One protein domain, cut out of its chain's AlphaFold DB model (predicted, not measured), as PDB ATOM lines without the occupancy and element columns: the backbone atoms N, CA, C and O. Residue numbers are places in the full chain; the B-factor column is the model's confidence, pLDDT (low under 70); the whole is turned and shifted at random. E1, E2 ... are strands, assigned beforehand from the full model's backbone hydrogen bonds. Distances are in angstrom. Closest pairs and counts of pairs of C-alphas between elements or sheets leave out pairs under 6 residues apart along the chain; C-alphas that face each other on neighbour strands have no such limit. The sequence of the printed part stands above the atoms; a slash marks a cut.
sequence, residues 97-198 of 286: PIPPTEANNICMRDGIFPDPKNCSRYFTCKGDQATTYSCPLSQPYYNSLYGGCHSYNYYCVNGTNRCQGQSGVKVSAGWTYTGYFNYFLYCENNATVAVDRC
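AT A GLANCE: This is residues 97 to 198 of the 286 residues of the protein "Chitin-binding type-2 domain-containing protein" of Homalodisca liturata (UniProt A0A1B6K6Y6). With little regular structure, two lobes form, sheets E1-E2-E3 and E6-E7-E8, with hairpin E4-E5 at one end of the first. Of 102 printed residues, 38 are in eight strands, E1 to E8, with no named helix: all strand, two meanders, each strand antiparallel to the one before. It is compact, radius of gyration of the C-alphas 12.7 A, spanning 36 by 33 by 21 A.

HOW THE PARTS SIT: Find E1, residues 111-114, in a hairpin with E2, residues 121-126, and E7, residues 183-188, in one with E8, residues 191-197. N 113 and O 123 are 2.9 A apart, as are N 186 and O 194. The closest C-alphas of E1 and E8, Phe 113 and Asp 196, are 7.2 A apart.

IN THESE COORDINATES: Find C-alpha 111 at (19.804, -116.528, -7.014); E3 holds residues 129-134, E4 141-143, E5 148-150, E6 170-172. E8, 17.8 A long, ends at C-alpha 197, (25.663, -124.109, -9.644).

THE WHOLE: The printed part has no cut; the link E5 to E6 is long. Look for pLDDT under 70 at residues 98-104, 159 and 174-181.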
ATOM      1  N   PRO A  97       5.580-118.655   0.307       74.06
ATOM      2  CA  PRO A  97       6.774-118.713   1.141       74.06
ATOM      3  C   PRO A  97       6.533-119.598   2.375       74.06
ATOM      4  O   PRO A  97       5.554-119.448   3.101       74.06
ATOM      5  N   ILE A  98       7.444-120.533   2.617       68.75
ATOM      6  CA  ILE A  98       7.405-121.474   3.739       68.75
ATOM      7  C   ILE A  98       8.059-120.812   4.965       68.75
ATOM      8  O   ILE A  98       9.090-120.153   4.801       68.75
ATOM      9  N   PRO A  99       7.525-120.996   6.191       60.75
ATOM     10  CA  PRO A  99       8.144-120.480   7.410       60.75
ATOM     11  C   PRO A  99       9.646-120.821   7.527       60.75
ATOM     12  O   PRO A  99      10.029-121.962   7.246       60.75
ATOM     13  N   PRO A 100      10.503-119.885   7.993       50.94
ATOM     14  CA  PRO A 100      11.960-120.068   8.008       50.94
ATOM     15  C   PRO A 100      12.465-121.304   8.764       50.94
ATOM     16  O   PRO A 100      13.556-121.791   8.486       50.94
ATOM     17  N   THR A 101      11.676-121.852   9.690       52.25
ATOM     18  CA  THR A 101      11.999-123.068  10.451       52.25
ATOM     19  C   THR A 101      12.073-124.344   9.607       52.25
ATOM     20  O   THR A 101      12.693-125.309  10.046       52.25
ATOM     21  N   GLU A 102      11.501-124.364   8.398       52.25
ATOM     22  CA  GLU A 102      11.738-125.438   7.416       52.25
ATOM     23  C   GLU A 102      12.835-125.087   6.392       52.25
ATOM     24  O   GLU A 102      13.281-125.950   5.635       52.25
ATOM     25  N   ALA A 103      13.298-123.835   6.365       53.28
ATOM     26  CA  ALA A 103      14.183-123.277   5.345       53.28
ATOM     27  C   ALA A 103      15.679-123.409   5.697       53.28
ATOM     28  O   ALA A 103      16.453-122.475   5.501       53.28
ATOM     29  N   ASN A 104      16.111-124.585   6.174       64.56
ATOM     30  CA  ASN A 104      17.526-124.909   6.437       64.56
ATOM     31  C   ASN A 104      18.316-125.143   5.125       64.56
ATOM     32  O   ASN A 104      18.884-126.218   4.897       64.56
ATOM     33  N   ASN A 105      18.306-124.136   4.250       74.31
ATOM     34  CA  ASN A 105      18.956-124.086   2.947       74.31
ATOM     35  C   ASN A 105      20.068-123.026   2.992       74.31
ATOM     36  O   ASN A 105      19.801-121.853   3.238       74.31
ATOM     37  N   ILE A 106      21.322-123.437   2.782       82.56
ATOM     38  CA  ILE A 106      22.483-122.540   2.869       82.56
ATOM     39  C   ILE A 106      22.625-121.735   1.571       82.56
ATOM     40  O   ILE A 106      22.791-122.311   0.493       82.56
ATOM     41  N   CYS A 107      22.617-120.405   1.677       82.56
ATOM     42  CA  CYS A 107      22.848-119.509   0.547       82.56
ATOM     43  C   CYS A 107      24.338-119.325   0.246       82.56
ATOM     44  O   CYS A 107      25.028-118.526   0.880       82.56
ATOM     45  N   MET A 108      24.821-120.034  -0.777       82.12
ATOM     46  CA  MET A 108      26.178-119.851  -1.305       82.12
ATOM     47  C   MET A 108      26.327-118.523  -2.073       82.12
ATOM     48  O   MET A 108      27.395-117.912  -2.046       82.12
ATOM     49  N   ARG A 109      25.251-118.057  -2.726       80.00
ATOM     50  CA  ARG A 109      25.158-116.785  -3.470       80.00
ATOM     51  C   ARG A 109      23.700-116.357  -3.674       80.00
ATOM     52  O   ARG A 109      22.801-117.182  -3.530       80.00
ATOM     53  N   ASP A 110      23.484-115.129  -4.135       82.50
ATOM     54  CA  ASP A 110      22.186-114.646  -4.628       82.50
ATOM     55  C   ASP A 110      21.698-115.434  -5.862       82.50
ATOM     56  O   ASP A 110      22.471-115.717  -6.781       82.50
ATOM     57  N   GLY A 111      20.404-115.770  -5.907       84.00
ATOM     58  CA  GLY A 111      19.804-116.528  -7.014       84.00
ATOM     59  C   GLY A 111      18.532-117.290  -6.633       84.00
ATOM     60  O   GLY A 111      17.954-117.056  -5.573       84.00
ATOM     61  N   ILE A 112      18.098-118.214  -7.498       87.69
ATOM     62  CA  ILE A 112      16.976-119.135  -7.244       87.69
ATOM     63  C   ILE A 112      17.469-120.574  -7.412       87.69
ATOM     64  O   ILE A 112      18.028-120.923  -8.455       87.69
ATOM     65  N   PHE A 113      17.256-121.406  -6.394       88.88
ATOM     66  CA  PHE A 113      17.835-122.742  -6.269       88.88
ATOM     67  C   PHE A 113      16.761-123.807  -5.996       88.88
ATOM     68  O   PHE A 113      15.797-123.532  -5.280       88.88
ATOM     69  N   PRO A 114      16.896-125.028  -6.546       89.75
ATOM     70  CA  PRO A 114      16.021-126.149  -6.198       89.75
ATOM     71  C   PRO A 114      16.261-126.581  -4.745       89.75
ATOM     72  O   PRO A 114      17.409-126.649  -4.317       89.75
ATOM     73  N   ASP A 115      15.213-126.940  -4.001       88.56
ATOM     74  CA  ASP A 115      15.385-127.589  -2.695       88.56
ATOM     75  C   ASP A 115      15.931-129.021  -2.916       88.56
ATOM     76  O   ASP A 115      15.256-129.843  -3.543       88.56
ATOM     77  N   PRO A 116      17.138-129.360  -2.416       84.75
ATOM     78  CA  PRO A 116      17.769-130.651  -2.689       84.75
ATOM     79  C   PRO A 116      17.102-131.825  -1.952       84.75
ATOM     80  O   PRO A 116      17.432-132.985  -2.214       84.75
ATOM     81  N   LYS A 117      16.196-131.545  -1.009       83.94
ATOM     82  CA  LYS A 117      15.476-132.521  -0.181       83.94
ATOM     83  C   LYS A 117      14.024-132.688  -0.647       83.94
ATOM     84  O   LYS A 117      13.437-133.736  -0.384       83.94
ATOM     85  N   ASN A 118      13.449-131.709  -1.355       87.44
ATOM     86  CA  ASN A 118      12.049-131.735  -1.787       87.44
ATOM     87  C   ASN A 118      11.826-131.136  -3.193       87.44
ATOM     88  O   ASN A 118      11.820-129.923  -3.375       87.44
ATOM     89  N   CYS A 119      11.502-131.988  -4.173       87.94
ATOM     90  CA  CYS A 119      11.224-131.577  -5.557       87.94
ATOM     91  C   CYS A 119      10.071-130.569  -5.726       87.94
ATOM     92  O   CYS A 119       9.998-129.908  -6.759       87.94
ATOM     93  N   SER A 120       9.164-130.455  -4.753       89.75
ATOM     94  CA  SER A 120       8.041-129.505  -4.765       89.75
ATOM     95  C   SER A 120       8.393-128.139  -4.166       89.75
ATOM     96  O   SER A 120       7.502-127.307  -3.977       89.75
ATOM     97  N   ARG A 121       9.672-127.899  -3.853       89.81
ATOM     98  CA  ARG A 121      10.173-126.668  -3.240       89.81
ATOM     99  C   ARG A 121      11.358-126.083  -4.007       89.81
ATOM    100  O   ARG A 121      12.106-126.776  -4.696       89.81
ATOM    101  N   TYR A 122      11.535-124.782  -3.844       90.38
ATOM    102  CA  TYR A 122      12.709-124.030  -4.275       90.38
ATOM    103  C   TYR A 122      12.988-122.929  -3.257       90.38
ATOM    104  O   TYR A 122      12.133-122.629  -2.429       90.38
ATOM    105  N   PHE A 123      14.160-122.308  -3.302       90.12
ATOM    106  CA  PHE A 123      14.470-121.170  -2.448       90.12
ATOM    107  C   PHE A 123      15.143-120.042  -3.222       90.12
ATOM    108  O   PHE A 123      15.938-120.276  -4.132       90.12
ATOM    109  N   THR A 124      14.797-118.805  -2.871       88.81
ATOM    110  CA  THR A 124      15.529-117.618  -3.309       88.81
ATOM    111  C   THR A 124      16.584-117.285  -2.265       88.81
ATOM    112  O   THR A 124      16.328-117.354  -1.063       88.81
ATOM    113  N   CYS A 125      17.774-116.931  -2.732       86.44
ATOM    114  CA  CYS A 125      18.856-116.425  -1.906       86.44
ATOM    115  C   CYS A 125      19.077-114.947  -2.188       86.44
ATOM    116  O   CYS A 125      19.114-114.538  -3.353       86.44
ATOM    117  N   LYS A 126      19.260-114.167  -1.121       84.50
ATOM    118  CA  LYS A 126      19.632-112.754  -1.191       84.50
ATOM    119  C   LYS A 126      20.554-112.410  -0.022       84.50
ATOM    120  O   LYS A 126      20.122-112.403   1.129       84.50
ATOM    121  N   GLY A 127      21.826-112.151  -0.309       78.00
ATOM    122  CA  GLY A 127      22.873-112.081   0.706       78.00
ATOM    123  C   GLY A 127      23.127-113.451   1.341       78.00
ATOM    124  O   GLY A 127      23.574-114.385   0.680       78.00
ATOM    125  N   ASP A 128      22.877-113.557   2.641       75.50
ATOM    126  CA  ASP A 128      22.924-114.790   3.435       75.50
ATOM    127  C   ASP A 128      21.529-115.374   3.736       75.50
ATOM    128  O   ASP A 128      21.429-116.473   4.283       75.50
ATOM    129  N   GLN A 129      20.450-114.682   3.354       82.19
ATOM    130  CA  GLN A 129      19.077-115.076   3.673       82.19
ATOM    131  C   GLN A 129      18.467-115.961   2.582       82.19
ATOM    132  O   GLN A 129      18.394-115.567   1.413       82.19
ATOM    133  N   ALA A 130      17.985-117.138   2.993       85.25
ATOM    134  CA  ALA A 130      17.174-118.036   2.181       85.25
ATOM    135  C   ALA A 130      15.682-117.833   2.473       85.25
ATOM    136  O   ALA A 130      15.256-117.934   3.624       85.25
ATOM    137  N   THR A 131      14.870-117.670   1.430       85.50
ATOM    138  CA  THR A 131      13.408-117.787   1.519       85.50
ATOM    139  C   THR A 131      12.980-118.994   0.697       85.50
ATOM    140  O   THR A 131      13.164-119.013  -0.518       85.50
ATOM    141  N   THR A 132      12.438-120.026   1.348       87.31
ATOM    142  CA  THR A 132      11.959-121.240   0.660       87.31
ATOM    143  C   THR A 132      10.491-121.072   0.270       87.31
ATOM    144  O   THR A 132       9.723-120.483   1.021       87.31
ATOM    145  N   TYR A 133      10.092-121.597  -0.884       86.75
ATOM    146  CA  TYR A 133       8.746-121.524  -1.449       86.75
ATOM    147  C   TYR A 133       8.245-122.922  -1.819       86.75
ATOM    148  O   TYR A 133       9.025-123.777  -2.243       86.75
ATOM    149  N   SER A 134       6.936-123.145  -1.704       88.62
ATOM    150  CA  SER A 134       6.268-124.317  -2.286       88.62
ATOM    151  C   SER A 134       5.754-124.009  -3.691       88.62
ATOM    152  O   SER A 134       5.156-122.955  -3.914       88.62
ATOM    153  N   CYS A 135       5.924-124.952  -4.619       89.19
ATOM    154  CA  CYS A 135       5.242-124.917  -5.913       89.19
ATOM    155  C   CYS A 135       3.726-125.174  -5.765       89.19
ATOM    156  O   CYS A 135       3.322-125.938  -4.883       89.19
ATOM    157  N   PRO A 136       2.873-124.585  -6.628       85.00
ATOM    158  CA  PRO A 136       1.429-124.798  -6.588       85.00
ATOM    159  C   PRO A 136       1.065-126.236  -6.972       85.00
ATOM    160  O   PRO A 136       1.739-126.865  -7.789       85.00
ATOM    161  N   LEU A 137      -0.064-126.741  -6.466       82.88
ATOM    162  CA  LEU A 137      -0.517-128.116  -6.740       82.88
ATOM    163  C   LEU A 137      -0.807-128.395  -8.229       82.88
ATOM    164  O   LEU A 137      -0.796-129.549  -8.650       82.88
ATOM    165  N   SER A 138      -1.042-127.354  -9.034       83.56
ATOM    166  CA  SER A 138      -1.198-127.435 -10.495       83.56
ATOM    167  C   SER A 138       0.124-127.709 -11.238       83.56
ATOM    168  O   SER A 138       0.128-128.259 -12.344       83.56
ATOM    169  N   GLN A 139       1.258-127.359 -10.627       90.44
ATOM    170  CA  GLN A 139       2.608-127.508 -11.169       90.44
ATOM    171  C   GLN A 139       3.587-127.954 -10.059       90.44
ATOM    172  O   GLN A 139       4.516-127.219  -9.728       90.44
ATOM    173  N   PRO A 140       3.395-129.137  -9.441       89.94
ATOM    174  CA  PRO A 140       3.946-129.447  -8.117       89.94
ATOM    175  C   PRO A 140       5.444-129.806  -8.082       89.94
ATOM    176  O   PRO A 140       5.901-130.355  -7.082       89.94
ATOM    177  N   TYR A 141       6.222-129.526  -9.132       90.81
ATOM    178  CA  TYR A 141       7.664-129.795  -9.181       90.81
ATOM    179  C   TYR A 141       8.440-128.565  -9.652       90.81
ATOM    180  O   TYR A 141       8.134-128.014 -10.706       90.81
ATOM    181  N   TYR A 142       9.474-128.144  -8.925       89.69
ATOM    182  CA  TYR A 142      10.349-127.071  -9.389       89.69
ATOM    183  C   TYR A 142      11.273-127.559 -10.512       89.69
ATOM    184  O   TYR A 142      11.967-128.572 -10.393       89.69
ATOM    185  N   ASN A 143      11.300-126.813 -11.613       88.19
ATOM    186  CA  ASN A 143      12.130-127.076 -12.774       88.19
ATOM    187  C   ASN A 143      13.350-126.142 -12.768       88.19
ATOM    188  O   ASN A 143      13.274-124.970 -13.141       88.19
ATOM    189  N   SER A 144      14.496-126.703 -12.379       84.06
ATOM    190  CA  SER A 144      15.772-125.987 -12.247       84.06
ATOM    191  C   SER A 144      16.392-125.494 -13.568       84.06
ATOM    192  O   SER A 144      17.309-124.671 -13.515       84.06
ATOM    193  N   LEU A 145      15.889-125.951 -14.728       79.44
ATOM    194  CA  LEU A 145      16.288-125.471 -16.059       79.44
ATOM    195  C   LEU A 145      15.525-124.199 -16.466       79.44
ATOM    196  O   LEU A 145      16.115-123.307 -17.066       79.44
ATOM    197  N   TYR A 146      14.230-124.110 -16.143       79.31
ATOM    198  CA  TYR A 146      13.392-122.948 -16.485       79.31
ATOM    199  C   TYR A 146      13.259-121.916 -15.354       79.31
ATOM    200  O   TYR A 146      12.745-120.828 -15.593       79.31
ATOM    201  N   GLY A 147      13.711-122.234 -14.136       83.31
ATOM    202  CA  GLY A 147      13.648-121.318 -12.992       83.31
ATOM    203  C   GLY A 147      12.238-121.138 -12.417       83.31
ATOM    204  O   GLY A 147      11.926-120.081 -11.880       83.31
ATOM    205  N   GLY A 148      11.372-122.148 -12.550       88.00
ATOM    206  CA  GLY A 148       9.967-122.063 -12.149       88.00
ATOM    207  C   GLY A 148       9.300-123.426 -11.979       88.00
ATOM    208  O   GLY A 148       9.896-124.468 -12.241       88.00
ATOM    209  N   CYS A 149       8.055-123.425 -11.514       91.00
ATOM    210  CA  CYS A 149       7.287-124.638 -11.241       91.00
ATOM    211  C   CYS A 149       6.758-125.310 -12.525       91.00
ATOM    212  O   CYS A 149       6.538-124.662 -13.548       91.00
ATOM    213  N   HIS A 150       6.584-126.634 -12.494       90.75
ATOM    214  CA  HIS A 150       6.184-127.448 -13.640       90.75
ATOM    215  C   HIS A 150       5.371-128.683 -13.224       90.75
ATOM    216  O   HIS A 150       5.555-129.250 -12.148       90.75
ATOM    217  N   SER A 151       4.507-129.182 -14.111       90.62
ATOM    218  CA  SER A 151       3.683-130.379 -13.858       90.62
ATOM    219  C   SER A 151       4.433-131.718 -14.010       90.62
ATOM    220  O   SER A 151       3.816-132.773 -13.892       90.62
ATOM    221  N   TYR A 152       5.755-131.707 -14.252       88.00
ATOM    222  CA  TYR A 152       6.575-132.915 -14.448       88.00
ATOM    223  C   TYR A 152       7.924-132.817 -13.728       88.00
ATOM    224  O   TYR A 152       8.591-131.788 -13.783       88.00
ATOM    225  N   ASN A 153       8.359-133.928 -13.130       86.19
ATOM    226  CA  ASN A 153       9.514-133.991 -12.232       86.19
ATOM    227  C   ASN A 153      10.873-134.237 -12.940       86.19
ATOM    228  O   ASN A 153      11.781-134.827 -12.363       86.19
ATOM    229  N   TYR A 154      11.021-133.841 -14.211       79.81
ATOM    230  CA  TYR A 154      12.204-134.180 -15.030       79.81
ATOM    231  C   TYR A 154      13.492-133.430 -14.642       79.81
ATOM    232  O   TYR A 154      14.580-133.868 -15.007       79.81
ATOM    233  N   TYR A 155      13.372-132.304 -13.931       79.69
ATOM    234  CA  TYR A 155      14.474-131.373 -13.635       79.69
ATOM    235  C   TYR A 155      14.633-131.092 -12.128       79.69
ATOM    236  O   TYR A 155      15.231-130.083 -11.744       79.69
ATOM    237  N   CYS A 156      14.102-131.973 -11.271       82.00
ATOM    238  CA  CYS A 156      14.344-131.908  -9.833       82.00
ATOM    239  C   CYS A 156      15.773-132.339  -9.494       82.00
ATOM    240  O   CYS A 156      16.245-133.403  -9.902       82.00
ATOM    241  N   VAL A 157      16.426-131.536  -8.663       82.38
ATOM    242  CA  VAL A 157      17.675-131.898  -8.002       82.38
ATOM    243  C   VAL A 157      17.328-132.614  -6.696       82.38
ATOM    244  O   VAL A 157      17.010-131.973  -5.707       82.38
ATOM    245  N   ASN A 158      17.373-133.949  -6.688       76.88
ATOM    246  CA  ASN A 158      17.219-134.744  -5.465       76.88
ATOM    247  C   ASN A 158      18.597-135.205  -4.963       76.88
ATOM    248  O   ASN A 158      19.306-135.935  -5.663       76.88
ATOM    249  N   GLY A 159      18.972-134.758  -3.764       67.88
ATOM    250  CA  GLY A 159      20.275-134.987  -3.139       67.88
ATOM    251  C   GLY A 159      20.349-136.153  -2.155       67.88
ATOM    252  O   GLY A 159      21.441-136.672  -1.918       67.88
ATOM    253  N   THR A 160      19.214-136.628  -1.636       70.25
ATOM    254  CA  THR A 160      19.134-137.626  -0.549       70.25
ATOM    255  C   THR A 160      19.865-138.937  -0.862       70.25
ATOM    256  O   THR A 160      20.469-139.543   0.022       70.25
ATOM    257  N   ASN A 161      19.875-139.359  -2.130       79.31
ATOM    258  CA  ASN A 161      20.609-140.552  -2.572       79.31
ATOM    259  C   ASN A 161      22.019-140.244  -3.106       79.31
ATOM    260  O   ASN A 161      22.799-141.163  -3.327       79.31
ATOM    261  N   ARG A 162      22.361-138.968  -3.327       85.38
ATOM    262  CA  ARG A 162      23.636-138.537  -3.929       85.38
ATOM    263  C   ARG A 162      24.749-138.355  -2.909       85.38
ATOM    264  O   ARG A 162      25.908-138.556  -3.247       85.38
ATOM    265  N   CYS A 163      24.399-137.996  -1.676       89.31
ATOM    266  CA  CYS A 163      25.369-137.781  -0.604       89.31
ATOM    267  C   CYS A 163      25.761-139.055   0.168       89.31
ATOM    268  O   CYS A 163      26.646-138.996   1.023       89.31
ATOM    269  N   GLN A 164      25.149-140.208  -0.125       90.81
ATOM    270  CA  GLN A 164      25.417-141.474   0.566       90.81
ATOM    271  C   GLN A 164      26.870-141.928   0.345       90.81
ATOM    272  O   GLN A 164      27.288-142.198  -0.778       90.81
ATOM    273  N   GLY A 165      27.657-141.982   1.423       90.75
ATOM    274  CA  GLY A 165      29.093-142.272   1.376       90.75
ATOM    275  C   GLY A 165      29.967-141.147   0.799       90.75
ATOM    276  O   GLY A 165      31.140-141.386   0.539       90.75
ATOM    277  N   GLN A 166      29.426-139.940   0.589       91.06
ATOM    278  CA  GLN A 166      30.103-138.808  -0.069       91.06
ATOM    279  C   GLN A 166      30.320-137.613   0.883       91.06
ATOM    280  O   GLN A 166      30.237-136.458   0.476       91.06
ATOM    281  N   SER A 167      30.549-137.856   2.177       92.06
ATOM    282  CA  SER A 167      30.740-136.774   3.157       92.06
ATOM    283  C   SER A 167      32.044-136.002   2.904       92.06
ATOM    284  O   SER A 167      33.097-136.613   2.743       92.06
ATOM    285  N   GLY A 168      31.982-134.669   2.919       89.75
ATOM    286  CA  GLY A 168      33.125-133.773   2.709       89.75
ATOM    287  C   GLY A 168      33.468-133.479   1.243       89.75
ATOM    288  O   GLY A 168      34.473-132.821   0.987       89.75
ATOM    289  N   VAL A 169      32.661-133.936   0.276       91.62
ATOM    290  CA  VAL A 169      32.860-133.647  -1.158       91.62
ATOM    291  C   VAL A 169      31.628-133.011  -1.800       91.62
ATOM    292  O   VAL A 169      30.500-133.124  -1.314       91.62
ATOM    293  N   LYS A 170      31.852-132.328  -2.926       90.75
ATOM    294  CA  LYS A 170      30.804-131.852  -3.832       90.75
ATOM    295  C   LYS A 170      30.467-132.958  -4.839       90.75
ATOM    296  O   LYS A 170      31.373-133.563  -5.414       90.75
ATOM    297  N   VAL A 171      29.184-133.214  -5.084       89.00
ATOM    298  CA  VAL A 171      28.701-134.240  -6.029       89.00
ATOM    299  C   VAL A 171      27.789-133.633  -7.090       89.00
ATOM    300  O   VAL A 171      27.071-132.670  -6.822       89.00
ATOM    301  N   SER A 172      27.778-134.196  -8.301       86.44
ATOM    302  CA  SER A 172      26.888-133.718  -9.368       86.44
ATOM    303  C   SER A 172      25.411-133.893  -8.992       86.44
ATOM    304  O   SER A 172      24.984-134.973  -8.561       86.44
ATOM    305  N   ALA A 173      24.605-132.854  -9.235       79.06
ATOM    306  CA  ALA A 173      23.151-132.896  -9.082       79.06
ATOM    307  C   ALA A 173      22.459-133.870 -10.059       79.06
ATOM    308  O   ALA A 173      21.293-134.211  -9.861       79.06
ATOM    309  N   GLY A 174      23.175-134.375 -11.075       67.62
ATOM    310  CA  GLY A 174      22.718-135.439 -11.969       67.62
ATOM    311  C   GLY A 174      22.823-135.114 -13.454       67.62
ATOM    312  O   GLY A 174      23.766-134.470 -13.908       67.62
ATOM    313  N   TRP A 175      21.823-135.581 -14.196       56.22
ATOM    314  CA  TRP A 175      21.736-135.486 -15.647       56.22
ATOM    315  C   TRP A 175      20.325-135.083 -16.060       56.22
ATOM    316  O   TRP A 175      19.350-135.534 -15.461       56.22
ATOM    317  N   THR A 176      20.230-134.292 -17.123       50.75
ATOM    318  CA  THR A 176      18.983-133.972 -17.823       50.75
ATOM    319  C   THR A 176      19.031-134.538 -19.240       50.75
ATOM    320  O   THR A 176      20.110-134.813 -19.766       50.75
ATOM    321  N   TYR A 177      17.878-134.648 -19.906       38.72
ATOM    322  CA  TYR A 177      17.831-135.006 -21.332       38.72
ATOM    323  C   TYR A 177      18.577-133.990 -22.226       38.72
ATOM    324  O   TYR A 177      19.051-134.331 -23.304       38.72
ATOM    325  N   THR A 178      18.727-132.751 -21.750       41.94
ATOM    326  CA  THR A 178      19.460-131.652 -22.396       41.94
ATOM    327  C   THR A 178      20.949-131.563 -22.023       41.94
ATOM    328  O   THR A 178      21.635-130.682 -22.532       41.94
ATOM    329  N   GLY A 179      21.467-132.452 -21.162       49.28
ATOM    330  CA  GLY A 179      22.882-132.500 -20.767       49.28
ATOM    331  C   GLY A 179      23.134-132.501 -19.253       49.28
ATOM    332  O   GLY A 179      22.231-132.726 -18.443       49.28
ATOM    333  N   TYR A 180      24.392-132.264 -18.873       52.38
ATOM    334  CA  TYR A 180      24.831-132.106 -17.481       52.38
ATOM    335  C   TYR A 180      24.081-130.960 -16.786       52.38
ATOM    336  O   TYR A 180      23.883-129.903 -17.388       52.38
ATOM    337  N   PHE A 181      23.740-131.111 -15.504       62.34
ATOM    338  CA  PHE A 181      23.457-129.927 -14.689       62.34
ATOM    339  C   PHE A 181      24.760-129.151 -14.442       62.34
ATOM    340  O   PHE A 181      25.803-129.739 -14.152       62.34
ATOM    341  N   ASN A 182      24.674-127.821 -14.453       79.44
ATOM    342  CA  ASN A 182      25.654-126.965 -13.785       79.44
ATOM    343  C   ASN A 182      25.523-127.035 -12.249       79.44
ATOM    344  O   ASN A 182      26.476-126.711 -11.545       79.44
ATOM    345  N   TYR A 183      24.369-127.468 -11.724       86.25
ATOM    346  CA  TYR A 183      24.145-127.685 -10.292       86.25
ATOM    347  C   TYR A 183      24.993-128.826  -9.706       86.25
ATOM    348  O   TYR A 183      25.140-129.903 -10.291       86.25
ATOM    349  N   PHE A 184      25.467-128.613  -8.483       88.88
ATOM    350  CA  PHE A 184      26.123-129.605  -7.643       88.88
ATOM    351  C   PHE A 184      25.686-129.446  -6.182       88.88
ATOM    352  O   PHE A 184      25.108-128.435  -5.782       88.88
ATOM    353  N   LEU A 185      25.955-130.472  -5.382       89.88
ATOM    354  CA  LEU A 185      25.532-130.584  -3.991       89.88
ATOM    355  C   LEU A 185      26.758-130.730  -3.098       89.88
ATOM    356  O   LEU A 185      27.610-131.561  -3.399       89.88
ATOM    357  N   TYR A 186      26.838-129.984  -1.996       90.62
ATOM    358  CA  TYR A 186      27.823-130.257  -0.949       90.62
ATOM    359  C   TYR A 186      27.227-131.207   0.092       90.62
ATOM    360  O   TYR A 186      26.093-131.019   0.553       90.62
ATOM    361  N   CYS A 187      27.987-132.248   0.416       90.44
ATOM    362  CA  CYS A 187      27.514-133.401   1.163       90.44
ATOM    363  C   CYS A 187      28.223-133.532   2.512       90.44
ATOM    364  O   CYS A 187      29.449-133.503   2.590       90.44
ATOM    365  N   GLU A 188      27.455-133.759   3.571       90.19
ATOM    366  CA  GLU A 188      27.958-133.978   4.926       90.19
ATOM    367  C   GLU A 188      27.083-135.022   5.630       90.19
ATOM    368  O   GLU A 188      25.861-134.998   5.491       90.19
ATOM    369  N   ASN A 189      27.679-135.964   6.366       89.19
ATOM    370  CA  ASN A 189      26.947-136.944   7.184       89.19
ATOM    371  C   ASN A 189      25.865-137.739   6.405       89.19
ATOM    372  O   ASN A 189      24.831-138.121   6.947       89.19
ATOM    373  N   ASN A 190      26.134-138.020   5.123       87.25
ATOM    374  CA  ASN A 190      25.236-138.629   4.122       87.25
ATOM    375  C   ASN A 190      24.054-137.763   3.635       87.25
ATOM    376  O   ASN A 190      23.265-138.232   2.815       87.25
ATOM    377  N   ALA A 191      23.948-136.507   4.067       86.88
ATOM    378  CA  ALA A 191      22.911-135.559   3.668       86.88
ATOM    379  C   ALA A 191      23.469-134.414   2.803       86.88
ATOM    380  O   ALA A 191      24.664-134.124   2.809       86.88
ATOM    381  N   THR A 192      22.590-133.730   2.065       87.75
ATOM    382  CA  THR A 192      22.935-132.466   1.396       87.75
ATOM    383  C   THR A 192      22.809-131.298   2.370       87.75
ATOM    384  O   THR A 192      21.727-131.065   2.921       87.75
ATOM    385  N   VAL A 193      23.892-130.536   2.532       86.06
ATOM    386  CA  VAL A 193      23.927-129.315   3.359       86.06
ATOM    387  C   VAL A 193      23.798-128.037   2.527       86.06
ATOM    388  O   VAL A 193      23.125-127.106   2.957       86.06
ATOM    389  N   ALA A 194      24.346-128.019   1.308       87.25
ATOM    390  CA  ALA A 194      24.213-126.904   0.371       87.25
ATOM    391  C   ALA A 194      24.016-127.397  -1.071       87.25
ATOM    392  O   ALA A 194      24.463-128.485  -1.439       87.25
ATOM    393  N   VAL A 195      23.379-126.565  -1.894       88.06
ATOM    394  CA  VAL A 195      23.283-126.710  -3.352       88.06
ATOM    395  C   VAL A 195      23.709-125.392  -3.984       88.06
ATOM    396  O   VAL A 195      23.336-124.325  -3.507       88.06
ATOM    397  N   ASP A 196      24.498-125.463  -5.050       88.31
ATOM    398  CA  ASP A 196      24.867-124.306  -5.869       88.31
ATOM    399  C   ASP A 196      25.085-124.763  -7.321       88.31
ATOM    400  O   ASP A 196      24.899-125.939  -7.642       88.31
ATOM    401  N   ARG A 197      25.445-123.847  -8.221       86.62
ATOM    402  CA  ARG A 197      25.663-124.109  -9.644       86.62
ATOM    403  C   ARG A 197      26.929-123.460 -10.189       86.62
ATOM    404  O   ARG A 197      27.321-122.362  -9.791       86.62
ATOM    405  N   CYS A 198      27.533-124.099 -11.176       86.12
ATOM    406  CA  CYS A 198      28.540-123.471 -12.016       86.12
ATOM    407  C   CYS A 198      27.933-122.300 -12.815       86.12
ATOM    408  O   CYS A 198      26.753-122.323 -13.178       86.12
TER     409      CYS A 198